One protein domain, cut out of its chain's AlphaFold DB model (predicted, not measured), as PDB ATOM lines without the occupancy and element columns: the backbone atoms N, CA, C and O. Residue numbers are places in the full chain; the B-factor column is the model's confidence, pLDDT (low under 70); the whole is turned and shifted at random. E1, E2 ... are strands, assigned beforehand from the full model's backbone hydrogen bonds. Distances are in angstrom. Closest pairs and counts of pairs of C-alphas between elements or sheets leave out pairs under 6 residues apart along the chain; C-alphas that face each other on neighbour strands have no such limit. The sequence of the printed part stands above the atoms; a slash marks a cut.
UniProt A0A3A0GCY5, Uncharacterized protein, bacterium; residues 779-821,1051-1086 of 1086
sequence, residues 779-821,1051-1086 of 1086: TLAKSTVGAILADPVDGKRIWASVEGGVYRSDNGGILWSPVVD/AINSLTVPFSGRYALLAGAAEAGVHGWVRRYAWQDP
ATOM      1  N   THR A 779     148.908 170.609 101.558       53.97
ATOM      2  CA  THR A 779     148.895 169.322 100.831       53.97
ATOM      3  C   THR A 779     148.583 168.106 101.714       53.97
ATOM      4  O   THR A 779     148.503 166.993 101.203       53.97
ATOM      5  N   LEU A 780     148.415 168.289 103.031       58.38
ATOM      6  CA  LEU A 780     148.141 167.186 103.955       58.38
ATOM      7  C   LEU A 780     146.710 166.671 103.738       58.38
ATOM      8  O   LEU A 780     145.743 167.355 104.074       58.38
ATOM      9  N   ALA A 781     146.581 165.487 103.141       56.53
ATOM     10  CA  ALA A 781     145.294 164.828 102.939       56.53
ATOM     11  C   ALA A 781     144.686 164.384 104.280       56.53
ATOM     12  O   ALA A 781     145.412 163.988 105.195       56.53
ATOM     13  N   LYS A 782     143.348 164.390 104.381       61.34
ATOM     14  CA  LYS A 782     142.646 163.709 105.476       61.34
ATOM     15  C   LYS A 782     142.851 162.206 105.333       61.34
ATOM     16  O   LYS A 782     142.198 161.559 104.522       61.34
ATOM     17  N   SER A 783     143.777 161.654 106.100       64.25
ATOM     18  CA  SER A 783     143.996 160.213 106.174       64.25
ATOM     19  C   SER A 783     144.503 159.806 107.554       64.25
ATOM     20  O   SER A 783     144.669 160.642 108.448       64.25
ATOM     21  N   THR A 784     144.697 158.500 107.733       75.94
ATOM     22  CA  THR A 784     145.180 157.914 108.983       75.94
ATOM     23  C   THR A 784     146.523 158.512 109.365       75.94
ATOM     24  O   THR A 784     147.519 158.275 108.677       75.94
ATOM     25  N   VAL A 785     146.575 159.228 110.491       83.19
ATOM     26  CA  VAL A 785     147.852 159.636 111.074       83.19
ATOM     27  C   VAL A 785     148.418 158.466 111.863       83.19
ATOM     28  O   VAL A 785     147.787 157.991 112.807       83.19
ATOM     29  N   GLY A 786     149.592 157.980 111.466       80.69
ATOM     30  CA  GLY A 786     150.271 156.889 112.170       80.69
ATOM     31  C   GLY A 786     151.042 157.386 113.391       80.69
ATOM     32  O   GLY A 786     150.966 156.793 114.458       80.69
ATOM     33  N   ALA A 787     151.740 158.511 113.243       87.94
ATOM     34  CA  ALA A 787     152.568 159.118 114.270       87.94
ATOM     35  C   ALA A 787     152.642 160.632 114.077       87.94
ATOM     36  O   ALA A 787     152.714 161.115 112.945       87.94
ATOM     37  N   ILE A 788     152.674 161.379 115.179       89.56
ATOM     38  CA  ILE A 788     152.931 162.818 115.175       89.56
ATOM     39  C   ILE A 788     154.033 163.164 116.172       89.56
ATOM     40  O   ILE A 788     154.099 162.618 117.270       89.56
ATOM     41  N   LEU A 789     154.900 164.091 115.785       89.12
ATOM     42  CA  LEU A 789     156.045 164.505 116.576       89.12
ATOM     43  C   LEU A 789     156.276 166.005 116.420       89.12
ATOM     44  O   LEU A 789     156.399 166.506 115.304       89.12
ATOM     45  N   ALA A 790     156.377 166.719 117.535       87.62
ATOM     46  CA  ALA A 790     156.838 168.099 117.544       87.62
ATOM     47  C   ALA A 790     158.338 168.153 117.857       87.62
ATOM     48  O   ALA A 790     158.823 167.444 118.738       87.62
ATOM     49  N   ASP A 791     159.065 169.011 117.146       84.25
ATOM     50  CA  ASP A 791     160.461 169.314 117.445       84.25
ATOM     51  C   ASP A 791     160.563 169.917 118.863       84.25
ATOM     52  O   ASP A 791     159.868 170.898 119.161       84.25
ATOM     53  N   PRO A 792     161.386 169.341 119.758       74.06
ATOM     54  CA  PRO A 792     161.408 169.737 121.158       74.06
ATOM     55  C   PRO A 792     162.123 171.069 121.436       74.06
ATOM     56  O   PRO A 792     162.019 171.573 122.552       74.06
ATOM     57  N   VAL A 793     162.844 171.657 120.470       72.50
ATOM     58  CA  VAL A 793     163.530 172.956 120.642       72.50
ATOM     59  C   VAL A 793     162.842 174.063 119.855       72.50
ATOM     60  O   VAL A 793     162.626 175.142 120.405       72.50
ATOM     61  N   ASP A 794     162.479 173.827 118.593       71.94
ATOM     62  CA  ASP A 794     161.783 174.835 117.781       71.94
ATOM     63  C   ASP A 794     160.286 174.895 118.126       71.94
ATOM     64  O   ASP A 794     159.673 175.963 118.197       71.94
ATOM     65  N   GLY A 795     159.658 173.736 118.340       67.44
ATOM     66  CA  GLY A 795     158.227 173.610 118.621       67.44
ATOM     67  C   GLY A 795     157.296 174.064 117.486       67.44
ATOM     68  O   GLY A 795     156.092 173.819 117.570       67.44
ATOM     69  N   LYS A 796     157.809 174.734 116.445       73.94
ATOM     70  CA  LYS A 796     157.099 175.062 115.198       73.94
ATOM     71  C   LYS A 796     157.277 173.969 114.158       73.94
ATOM     72  O   LYS A 796     156.343 173.725 113.394       73.94
ATOM     73  N   ARG A 797     158.431 173.301 114.137       85.12
ATOM     74  CA  ARG A 797     158.613 172.123 113.303       85.12
ATOM     75  C   ARG A 797     157.808 170.940 113.841       85.12
ATOM     76  O   ARG A 797     157.982 170.523 114.983       85.12
ATOM     77  N   ILE A 798     156.921 170.403 113.010       86.81
ATOM     78  CA  ILE A 798     156.069 169.253 113.324       86.81
ATOM     79  C   ILE A 798     156.196 168.242 112.190       86.81
ATOM     80  O   ILE A 798     156.161 168.603 111.015       86.81
ATOM     81  N   TRP A 799     156.324 166.976 112.550       88.75
ATOM     82  CA  TRP A 799     156.329 165.846 111.638       88.75
ATOM     83  C   TRP A 799     155.078 165.014 111.874       88.75
ATOM     84  O   TRP A 799     154.728 164.735 113.019       88.75
ATOM     85  N   ALA A 800     154.408 164.611 110.803       87.56
ATOM     86  CA  ALA A 800     153.265 163.715 110.866       87.56
ATOM     87  C   ALA A 800     153.407 162.650 109.787       87.56
ATOM     88  O   ALA A 800     153.715 162.968 108.637       87.56
ATOM     89  N   SER A 801     153.183 161.388 110.139       86.69
ATOM     90  CA  SER A 801     152.976 160.358 109.133       86.69
ATOM     91  C   SER A 801     151.508 160.256 108.783       86.69
ATOM     92  O   SER A 801     150.660 160.190 109.665       86.69
ATOM     93  N   VAL A 802     151.222 160.205 107.493       78.19
ATOM     94  CA  VAL A 802     149.889 159.963 106.948       78.19
ATOM     95  C   VAL A 802     149.959 158.798 105.972       78.19
ATOM     96  O   VAL A 802     151.046 158.379 105.554       78.19
ATOM     97  N   GLU A 803     148.813 158.239 105.599       69.81
ATOM     98  CA  GLU A 803     148.777 157.187 104.588       69.81
ATOM     99  C   GLU A 803     149.459 157.673 103.293       69.81
ATOM    100  O   GLU A 803     149.053 158.668 102.696       69.81
ATOM    101  N   GLY A 804     150.547 157.003 102.896       65.69
ATOM    102  CA  GLY A 804     151.352 157.371 101.727       65.69
ATOM    103  C   GLY A 804     152.669 158.106 102.014       65.69
ATOM    104  O   GLY A 804     153.451 158.267 101.078       65.69
ATOM    105  N   GLY A 805     152.975 158.494 103.260       77.50
ATOM    106  CA  GLY A 805     154.313 158.987 103.613       77.50
ATOM    107  C   GLY A 805     154.393 159.916 104.826       77.50
ATOM    108  O   GLY A 805     153.469 160.020 105.628       77.50
ATOM    109  N   VAL A 806     155.532 160.597 104.977       85.31
ATOM    110  CA  VAL A 806     155.782 161.550 106.070       85.31
ATOM    111  C   VAL A 806     155.663 162.977 105.553       85.31
ATOM    112  O   VAL A 806     156.108 163.282 104.453       85.31
ATOM    113  N   TYR A 807     155.072 163.857 106.354       83.38
ATOM    114  CA  TYR A 807     154.924 165.277 106.074       83.38
ATOM    115  C   TYR A 807     155.579 166.094 107.180       83.38
ATOM    116  O   TYR A 807     155.555 165.723 108.356       83.38
ATOM    117  N   ARG A 808     156.138 167.236 106.789       85.69
ATOM    118  CA  ARG A 808     156.777 168.198 107.680       85.69
ATOM    119  C   ARG A 808     156.096 169.552 107.568       85.69
ATOM    120  O   ARG A 808     155.891 170.061 106.465       85.69
ATOM    121  N   SER A 809     155.800 170.146 108.713       81.00
ATOM    122  CA  SER A 809     155.457 171.554 108.864       81.00
ATOM    123  C   SER A 809     156.614 172.277 109.537       81.00
ATOM    124  O   SER A 809     157.139 171.764 110.514       81.00
ATOM    125  N   ASP A 810     156.995 173.455 109.046       79.19
ATOM    126  CA  ASP A 810     158.016 174.322 109.665       79.19
ATOM    127  C   ASP A 810     157.389 175.577 110.321       79.19
ATOM    128  O   ASP A 810     158.090 176.488 110.757       79.19
ATOM    129  N   ASN A 811     156.054 175.661 110.383       70.50
ATOM    130  CA  ASN A 811     155.325 176.855 110.830       70.50
ATOM    131  C   ASN A 811     154.189 176.554 111.825       70.50
ATOM    132  O   ASN A 811     153.190 177.271 111.885       70.50
ATOM    133  N   GLY A 812     154.343 175.507 112.634       71.88
ATOM    134  CA  GLY A 812     153.396 175.158 113.691       71.88
ATOM    135  C   GLY A 812     152.098 174.565 113.151       71.88
ATOM    136  O   GLY A 812     151.027 174.885 113.667       71.88
ATOM    137  N   GLY A 813     152.192 173.750 112.098       69.50
ATOM    138  CA  GLY A 813     151.078 172.990 111.532       69.50
ATOM    139  C   GLY A 813     150.164 173.792 110.608       69.50
ATOM    140  O   GLY A 813     149.062 173.335 110.347       69.50
ATOM    141  N   ILE A 814     150.580 174.982 110.142       64.69
ATOM    142  CA  ILE A 814     149.794 175.796 109.188       64.69
ATOM    143  C   ILE A 814     150.006 175.299 107.760       64.69
ATOM    144  O   ILE A 814     149.056 175.170 107.004       64.69
ATOM    145  N   LEU A 815     151.258 175.032 107.383       67.69
ATOM    146  CA  LEU A 815     151.639 174.486 106.086       67.69
ATOM    147  C   LEU A 815     152.364 173.167 106.282       67.69
ATOM    148  O   LEU A 815     153.210 173.045 107.169       67.69
ATOM    149  N   TRP A 816     152.054 172.212 105.415       72.44
ATOM    150  CA  TRP A 816     152.652 170.887 105.393       72.44
ATOM    151  C   TRP A 816     153.262 170.621 104.024       72.44
ATOM    152  O   TRP A 816     152.675 170.954 102.992       72.44
ATOM    153  N   SER A 817     154.439 170.010 104.044       72.50
ATOM    154  CA  SER A 817     155.211 169.617 102.872       72.50
ATOM    155  C   SER A 817     155.493 168.112 102.927       72.50
ATOM    156  O   SER A 817     155.883 167.626 103.992       72.50
ATOM    157  N   PRO A 818     155.281 167.352 101.837       75.62
ATOM    158  CA  PRO A 818     155.614 165.934 101.815       75.62
ATOM    159  C   PRO A 818     157.136 165.746 101.863       75.62
ATOM    160  O   PRO A 818     157.883 166.387 101.129       75.62
ATOM    161  N   VAL A 819     157.587 164.822 102.707       81.94
ATOM    162  CA  VAL A 819     158.971 164.346 102.816       81.94
ATOM    163  C   VAL A 819     158.936 162.838 102.587       81.94
ATOM    164  O   VAL A 819     158.955 162.047 103.528       81.94
ATOM    165  N   VAL A 820     158.795 162.436 101.323       74.19
ATOM    166  CA  VAL A 820     158.499 161.042 100.933       74.19
ATOM    167  C   VAL A 820     159.592 160.387 100.092       74.19
ATOM    168  O   VAL A 820     159.588 159.171  99.916       74.19
ATOM    169  N   ASP A 821     160.557 161.161  99.598       79.31
ATOM    170  CA  ASP A 821     161.641 160.640  98.764       79.31
ATOM    171  C   ASP A 821     162.447 159.581  99.520       79.31
ATOM    172  O   ASP A 821     162.884 159.807 100.645       79.31
ATOM    173  N   ALA A1051     139.559 157.161 116.493       73.38
ATOM    174  CA  ALA A1051     140.638 156.792 117.399       73.38
ATOM    175  C   ALA A1051     141.831 157.752 117.246       73.38
ATOM    176  O   ALA A1051     142.168 158.171 116.135       73.38
ATOM    177  N   ILE A1052     142.479 158.094 118.361       83.50
ATOM    178  CA  ILE A1052     143.694 158.914 118.369       83.50
ATOM    179  C   ILE A1052     144.899 157.982 118.450       83.50
ATOM    180  O   ILE A1052     145.159 157.385 119.490       83.50
ATOM    181  N   ASN A1053     145.638 157.872 117.351       83.88
ATOM    182  CA  ASN A1053     146.770 156.954 117.231       83.88
ATOM    183  C   ASN A1053     148.043 157.498 117.884       83.88
ATOM    184  O   ASN A1053     148.937 156.732 118.228       83.88
ATOM    185  N   SER A1054     148.160 158.821 118.014       87.56
ATOM    186  CA  SER A1054     149.371 159.452 118.529       87.56
ATOM    187  C   SER A1054     149.064 160.813 119.148       87.56
ATOM    188  O   SER A1054     148.238 161.573 118.635       87.56
ATOM    189  N   LEU A1055     149.735 161.120 120.257       90.50
ATOM    190  CA  LEU A1055     149.702 162.413 120.931       90.50
ATOM    191  C   LEU A1055     151.126 162.949 121.049       90.50
ATOM    192  O   LEU A1055     152.050 162.197 121.339       90.50
ATOM    193  N   THR A1056     151.303 164.256 120.891       89.38
ATOM    194  CA  THR A1056     152.584 164.906 121.184       89.38
ATOM    195  C   THR A1056     152.366 166.284 121.787       89.38
ATOM    196  O   THR A1056     151.395 166.979 121.480       89.38
ATOM    197  N   VAL A1057     153.270 166.686 122.673       87.06
ATOM    198  CA  VAL A1057     153.216 167.984 123.338       87.06
ATOM    199  C   VAL A1057     154.246 168.910 122.689       87.06
ATOM    200  O   VAL A1057     155.444 168.706 122.883       87.06
ATOM    201  N   PRO A1058     153.826 169.932 121.920       81.00
ATOM    202  CA  PRO A1058     154.769 170.866 121.319       81.00
ATOM    203  C   PRO A1058     155.349 171.814 122.375       81.00
ATOM    204  O   PRO A1058     154.655 172.265 123.286       81.00
ATOM    205  N   PHE A1059     156.624 172.174 122.237       72.19
ATOM    206  CA  PHE A1059     157.266 173.158 123.118       72.19
ATOM    207  C   PHE A1059     156.902 174.613 122.764       72.19
ATOM    208  O   PHE A1059     157.180 175.523 123.544       72.19
ATOM    209  N   SER A1060     156.225 174.845 121.630       63.34
ATOM    210  CA  SER A1060     155.724 176.165 121.231       63.34
ATOM    211  C   SER A1060     154.352 176.484 121.847       63.34
ATOM    212  O   SER A1060     153.509 175.614 122.044       63.34
ATOM    213  N   GLY A1061     154.107 177.766 122.143       55.88
ATOM    214  CA  GLY A1061     152.931 178.227 122.896       55.88
ATOM    215  C   GLY A1061     151.592 178.258 122.145       55.88
ATOM    216  O   GLY A1061     150.602 178.687 122.732       55.88
ATOM    217  N   ARG A1062     151.528 177.844 120.867       66.00
ATOM    218  CA  ARG A1062     150.273 177.884 120.088       66.00
ATOM    219  C   ARG A1062     149.305 176.778 120.504       66.00
ATOM    220  O   ARG A1062     148.121 177.049 120.680       66.00
ATOM    221  N   TYR A1063     149.806 175.556 120.670       73.31
ATOM    222  CA  TYR A1063     149.011 174.390 121.053       73.31
ATOM    223  C   TYR A1063     149.539 173.812 122.360       73.31
ATOM    224  O   TYR A1063     150.741 173.711 122.577       73.31
ATOM    225  N   ALA A1064     148.637 173.417 123.249       76.94
ATOM    226  CA  ALA A1064     149.012 172.716 124.468       76.94
ATOM    227  C   ALA A1064     149.213 171.212 124.218       76.94
ATOM    228  O   ALA A1064     150.030 170.608 124.913       76.94
ATOM    229  N   LEU A1065     148.526 170.648 123.217       86.44
ATOM    230  CA  LEU A1065     148.602 169.246 122.800       86.44
ATOM    231  C   LEU A1065     148.318 169.131 121.292       86.44
ATOM    232  O   LEU A1065     147.469 169.856 120.772       86.44
ATOM    233  N   LEU A1066     149.002 168.221 120.603       86.25
ATOM    234  CA  LEU A1066     148.736 167.822 119.220       86.25
ATOM    235  C   LEU A1066     148.300 166.352 119.185       86.25
ATOM    236  O   LEU A1066     148.834 165.535 119.935       86.25
ATOM    237  N   ALA A1067     147.356 166.022 118.307       86.06
ATOM    238  CA  ALA A1067     146.804 164.682 118.154       86.06
ATOM    239  C   ALA A1067     146.761 164.252 116.684       86.06
ATOM    240  O   ALA A1067     146.345 165.023 115.819       86.06
ATOM    241  N   GLY A1068     147.170 163.014 116.418       83.12
ATOM    242  CA  GLY A1068     146.993 162.332 115.140       83.12
ATOM    243  C   GLY A1068     145.824 161.353 115.208       83.12
ATOM    244  O   GLY A1068     145.836 160.443 116.037       83.12
ATOM    245  N   ALA A1069     144.822 161.538 114.350       78.88
ATOM    246  CA  ALA A1069     143.606 160.728 114.329       78.88
ATOM    247  C   ALA A1069     143.609 159.682 113.200       78.88
ATOM    248  O   ALA A1069     144.196 159.895 112.138       78.88
ATOM    249  N   ALA A1070     142.900 158.571 113.413       66.88
ATOM    250  CA  ALA A1070     142.849 157.447 112.482       66.88
ATOM    251  C   ALA A1070     142.154 157.762 111.144       66.88
ATOM    252  O   ALA A1070     142.406 157.063 110.177       66.88
ATOM    253  N   GLU A1071     141.333 158.813 111.043       65.44
ATOM    254  CA  GLU A1071     140.668 159.195 109.776       65.44
ATOM    255  C   GLU A1071     140.418 160.712 109.650       65.44
ATOM    256  O   GLU A1071     139.739 161.170 108.734       65.44
ATOM    257  N   ALA A1072     140.956 161.515 110.574       62.81
ATOM    258  CA  ALA A1072     140.679 162.954 110.648       62.81
ATOM    259  C   ALA A1072     141.935 163.835 110.530       62.81
ATOM    260  O   ALA A1072     141.843 165.059 110.613       62.81
ATOM    261  N   GLY A1073     143.103 163.242 110.263       74.50
ATOM    262  CA  GLY A1073     144.348 163.990 110.114       74.50
ATOM    263  C   GLY A1073     144.889 164.508 111.449       74.50
ATOM    264  O   GLY A1073     144.818 163.824 112.477       74.50
ATOM    265  N   VAL A1074     145.481 165.704 111.423       77.00
ATOM    266  CA  VAL A1074     146.173 166.299 112.576       77.00
ATOM    267  C   VAL A1074     145.312 167.373 113.246       77.00
ATOM    268  O   VAL A1074     144.791 168.272 112.588       77.00
ATOM    269  N   HIS A1075     145.231 167.334 114.577       76.81
ATOM    270  CA  HIS A1075     144.490 168.299 115.390       76.81
ATOM    271  C   HIS A1075     145.365 168.940 116.470       76.81
ATOM    272  O   HIS A1075     146.219 168.285 117.066       76.81
ATOM    273  N   GLY A1076     145.122 170.217 116.766       77.44
ATOM    274  CA  GLY A1076     145.779 170.965 117.835       77.44
ATOM    275  C   GLY A1076     144.795 171.474 118.883       77.44
ATOM    276  O   GLY A1076     143.798 172.120 118.568       77.44
ATOM    277  N   TRP A1077     145.083 171.214 120.154       81.81
ATOM    278  CA  TRP A1077     144.295 171.689 121.287       81.81
ATOM    279  C   TRP A1077     144.884 172.982 121.852       81.81
ATOM    280  O   TRP A1077     146.067 173.037 122.197       81.81
ATOM    281  N   VAL A1078     144.060 174.029 121.968       72.62
ATOM    282  CA  VAL A1078     144.473 175.339 122.499       72.62
ATOM    283  C   VAL A1078     143.820 175.590 123.855       72.62
ATOM    284  O   VAL A1078     142.600 175.490 124.012       72.62
ATOM    285  N   ARG A1079     144.634 176.011 124.829       66.81
ATOM    286  CA  ARG A1079     144.170 176.530 126.118       66.81
ATOM    287  C   ARG A1079     144.067 178.051 126.002       66.81
ATOM    288  O   ARG A1079     145.088 178.729 126.043       66.81
ATOM    289  N   ARG A1080     142.862 178.616 125.842       48.34
ATOM    290  CA  ARG A1080     142.705 180.078 125.954       48.34
ATOM    291  C   ARG A1080     143.010 180.493 127.394       48.34
ATOM    292  O   ARG A1080     142.161 180.354 128.270       48.34
ATOM    293  N   TYR A1081     144.202 181.033 127.626       39.66
ATOM    294  CA  TYR A1081     144.360 182.071 128.635       39.66
ATOM    295  C   TYR A1081     143.688 183.327 128.082       39.66
ATOM    296  O   TYR A1081     143.922 183.701 126.932       39.66
ATOM    297  N   ALA A1082     142.821 183.948 128.878       25.67
ATOM    298  CA  ALA A1082     142.387 185.307 128.609       25.67
ATOM    299  C   ALA A1082     143.631 186.204 128.674       25.67
ATOM    300  O   ALA A1082     144.078 186.568 129.758       25.67
ATOM    301  N   TRP A1083     144.224 186.507 127.520       26.47
ATOM    302  CA  TRP A1083     145.114 187.651 127.397       26.47
ATOM    303  C   TRP A1083     144.239 188.901 127.506       26.47
ATOM    304  O   TRP A1083     143.526 189.257 126.571       26.47
ATOM    305  N   GLN A1084     144.234 189.500 128.696       26.05
ATOM    306  CA  GLN A1084     143.942 190.918 128.868       26.05
ATOM    307  C   GLN A1084     145.234 191.695 128.565       26.05
ATOM    308  O   GLN A1084     146.149 191.654 129.378       26.05
ATOM    309  N   ASP A1085     145.247 192.315 127.378       27.02
ATOM    310  CA  ASP A1085     145.748 193.655 126.988       27.02
ATOM    311  C   ASP A1085     147.196 194.120 127.292       27.02
ATOM    312  O   ASP A1085     147.752 193.761 128.333       27.02
ATOM    313  N   PRO A1086     147.776 195.058 126.499       39.41
ATOM    314  CA  PRO A1086     147.384 195.591 125.179       39.41
ATOM    315  C   PRO A1086     148.376 195.305 124.032       39.41
ATOM    316  O   PRO A1086     149.579 195.068 124.301       39.41
TER     317      PRO A1086
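What this domain is: This is residues 779 to 821 and 1051 to 1086 of the 1086 residues of an uncharacterized protein of bacterium (UniProt A0A3A0GCY5). The domain is a small, wedge-like sandwich of two antiparallel sheets, four strands, E1 to E4, against three, E5 to E7. The sheets are only partly face to face, nearest at E1 and opening toward E3 and E4, and a tail, residues 1081 to 1086, sticks out and adds to the length. The printed part has 79 residues with seven named strands, E1 to E7 in chain order, and no named helix; the sheet orders are E1 E2 E3 E4 and E5 E6 E7. The class is all strand, though under half of the residues, 32 of 79, are in named elements. The whole is compact, with a radius of gyration of the C-alphas of 13.0 A, and elongated, spanning 45 by 26 by 20 A.

How they stand to each other: The larger sheet is a meander, each strand the antiparallel neighbour of the one before: E1, residues 788 to 790, E2, residues 798 to 802, E3, residues 805 to 809, and E4, residues 817 to 819. In the hairpin of E1 and E2, N 789 and O 799 are within hydrogen-bond range at 2.8 A; in that of E2 and E3, N 800 and O 807 at 2.9 A; in that of E3 and E4, N 817 and O 808 at 2.8 A. The second meander is E5, residues 1052 to 1056, E6, residues 1065 to 1069, and E7, residues 1073 to 1078. In the hairpin of E5 and E6, N 1066 and O 1056 are within hydrogen-bond range at 2.8 A; in that of E6 and E7, N 1075 and O 1067 at 2.9 A. The two sheets form a sandwich, two sheets face to face, with best planes 36 degrees apart and strands at 19 degrees. The closest C-alphas of E1 and E5 are those of Leu 789 and Thr 1056, 5.8 A apart. Those of E2 and E7 are Val 802 and Gly 1073, 7.5 A. E3 and E4 are each apart from E5, E6 and E7.

Where its parts are: E1 begins at C-alpha 788, (152.931, 162.818, 115.175), and measures 7.0 A; E4 measures 6.5 A. E2 is 12.9 A long, E3 13.7 A, E5 11.1 A and E6 13.0 A. E7, the longest at 16.8 A, ends at C-alpha 1078, (144.473, 175.339, 122.499).

The domain as a whole: The C-alphas of Asp 821 and Asp 1085, the two farthest apart, are 46.3 A apart. Residues 822 to 1050 are not printed; C-alphas 821 and 1051 are 28.3 A apart across this cut. Of the links printed whole, none is long. The mean pLDDT of the printed part is 72.6; it is under 70 for 25 residues, among them 779 to 783 and 1079 to 1086.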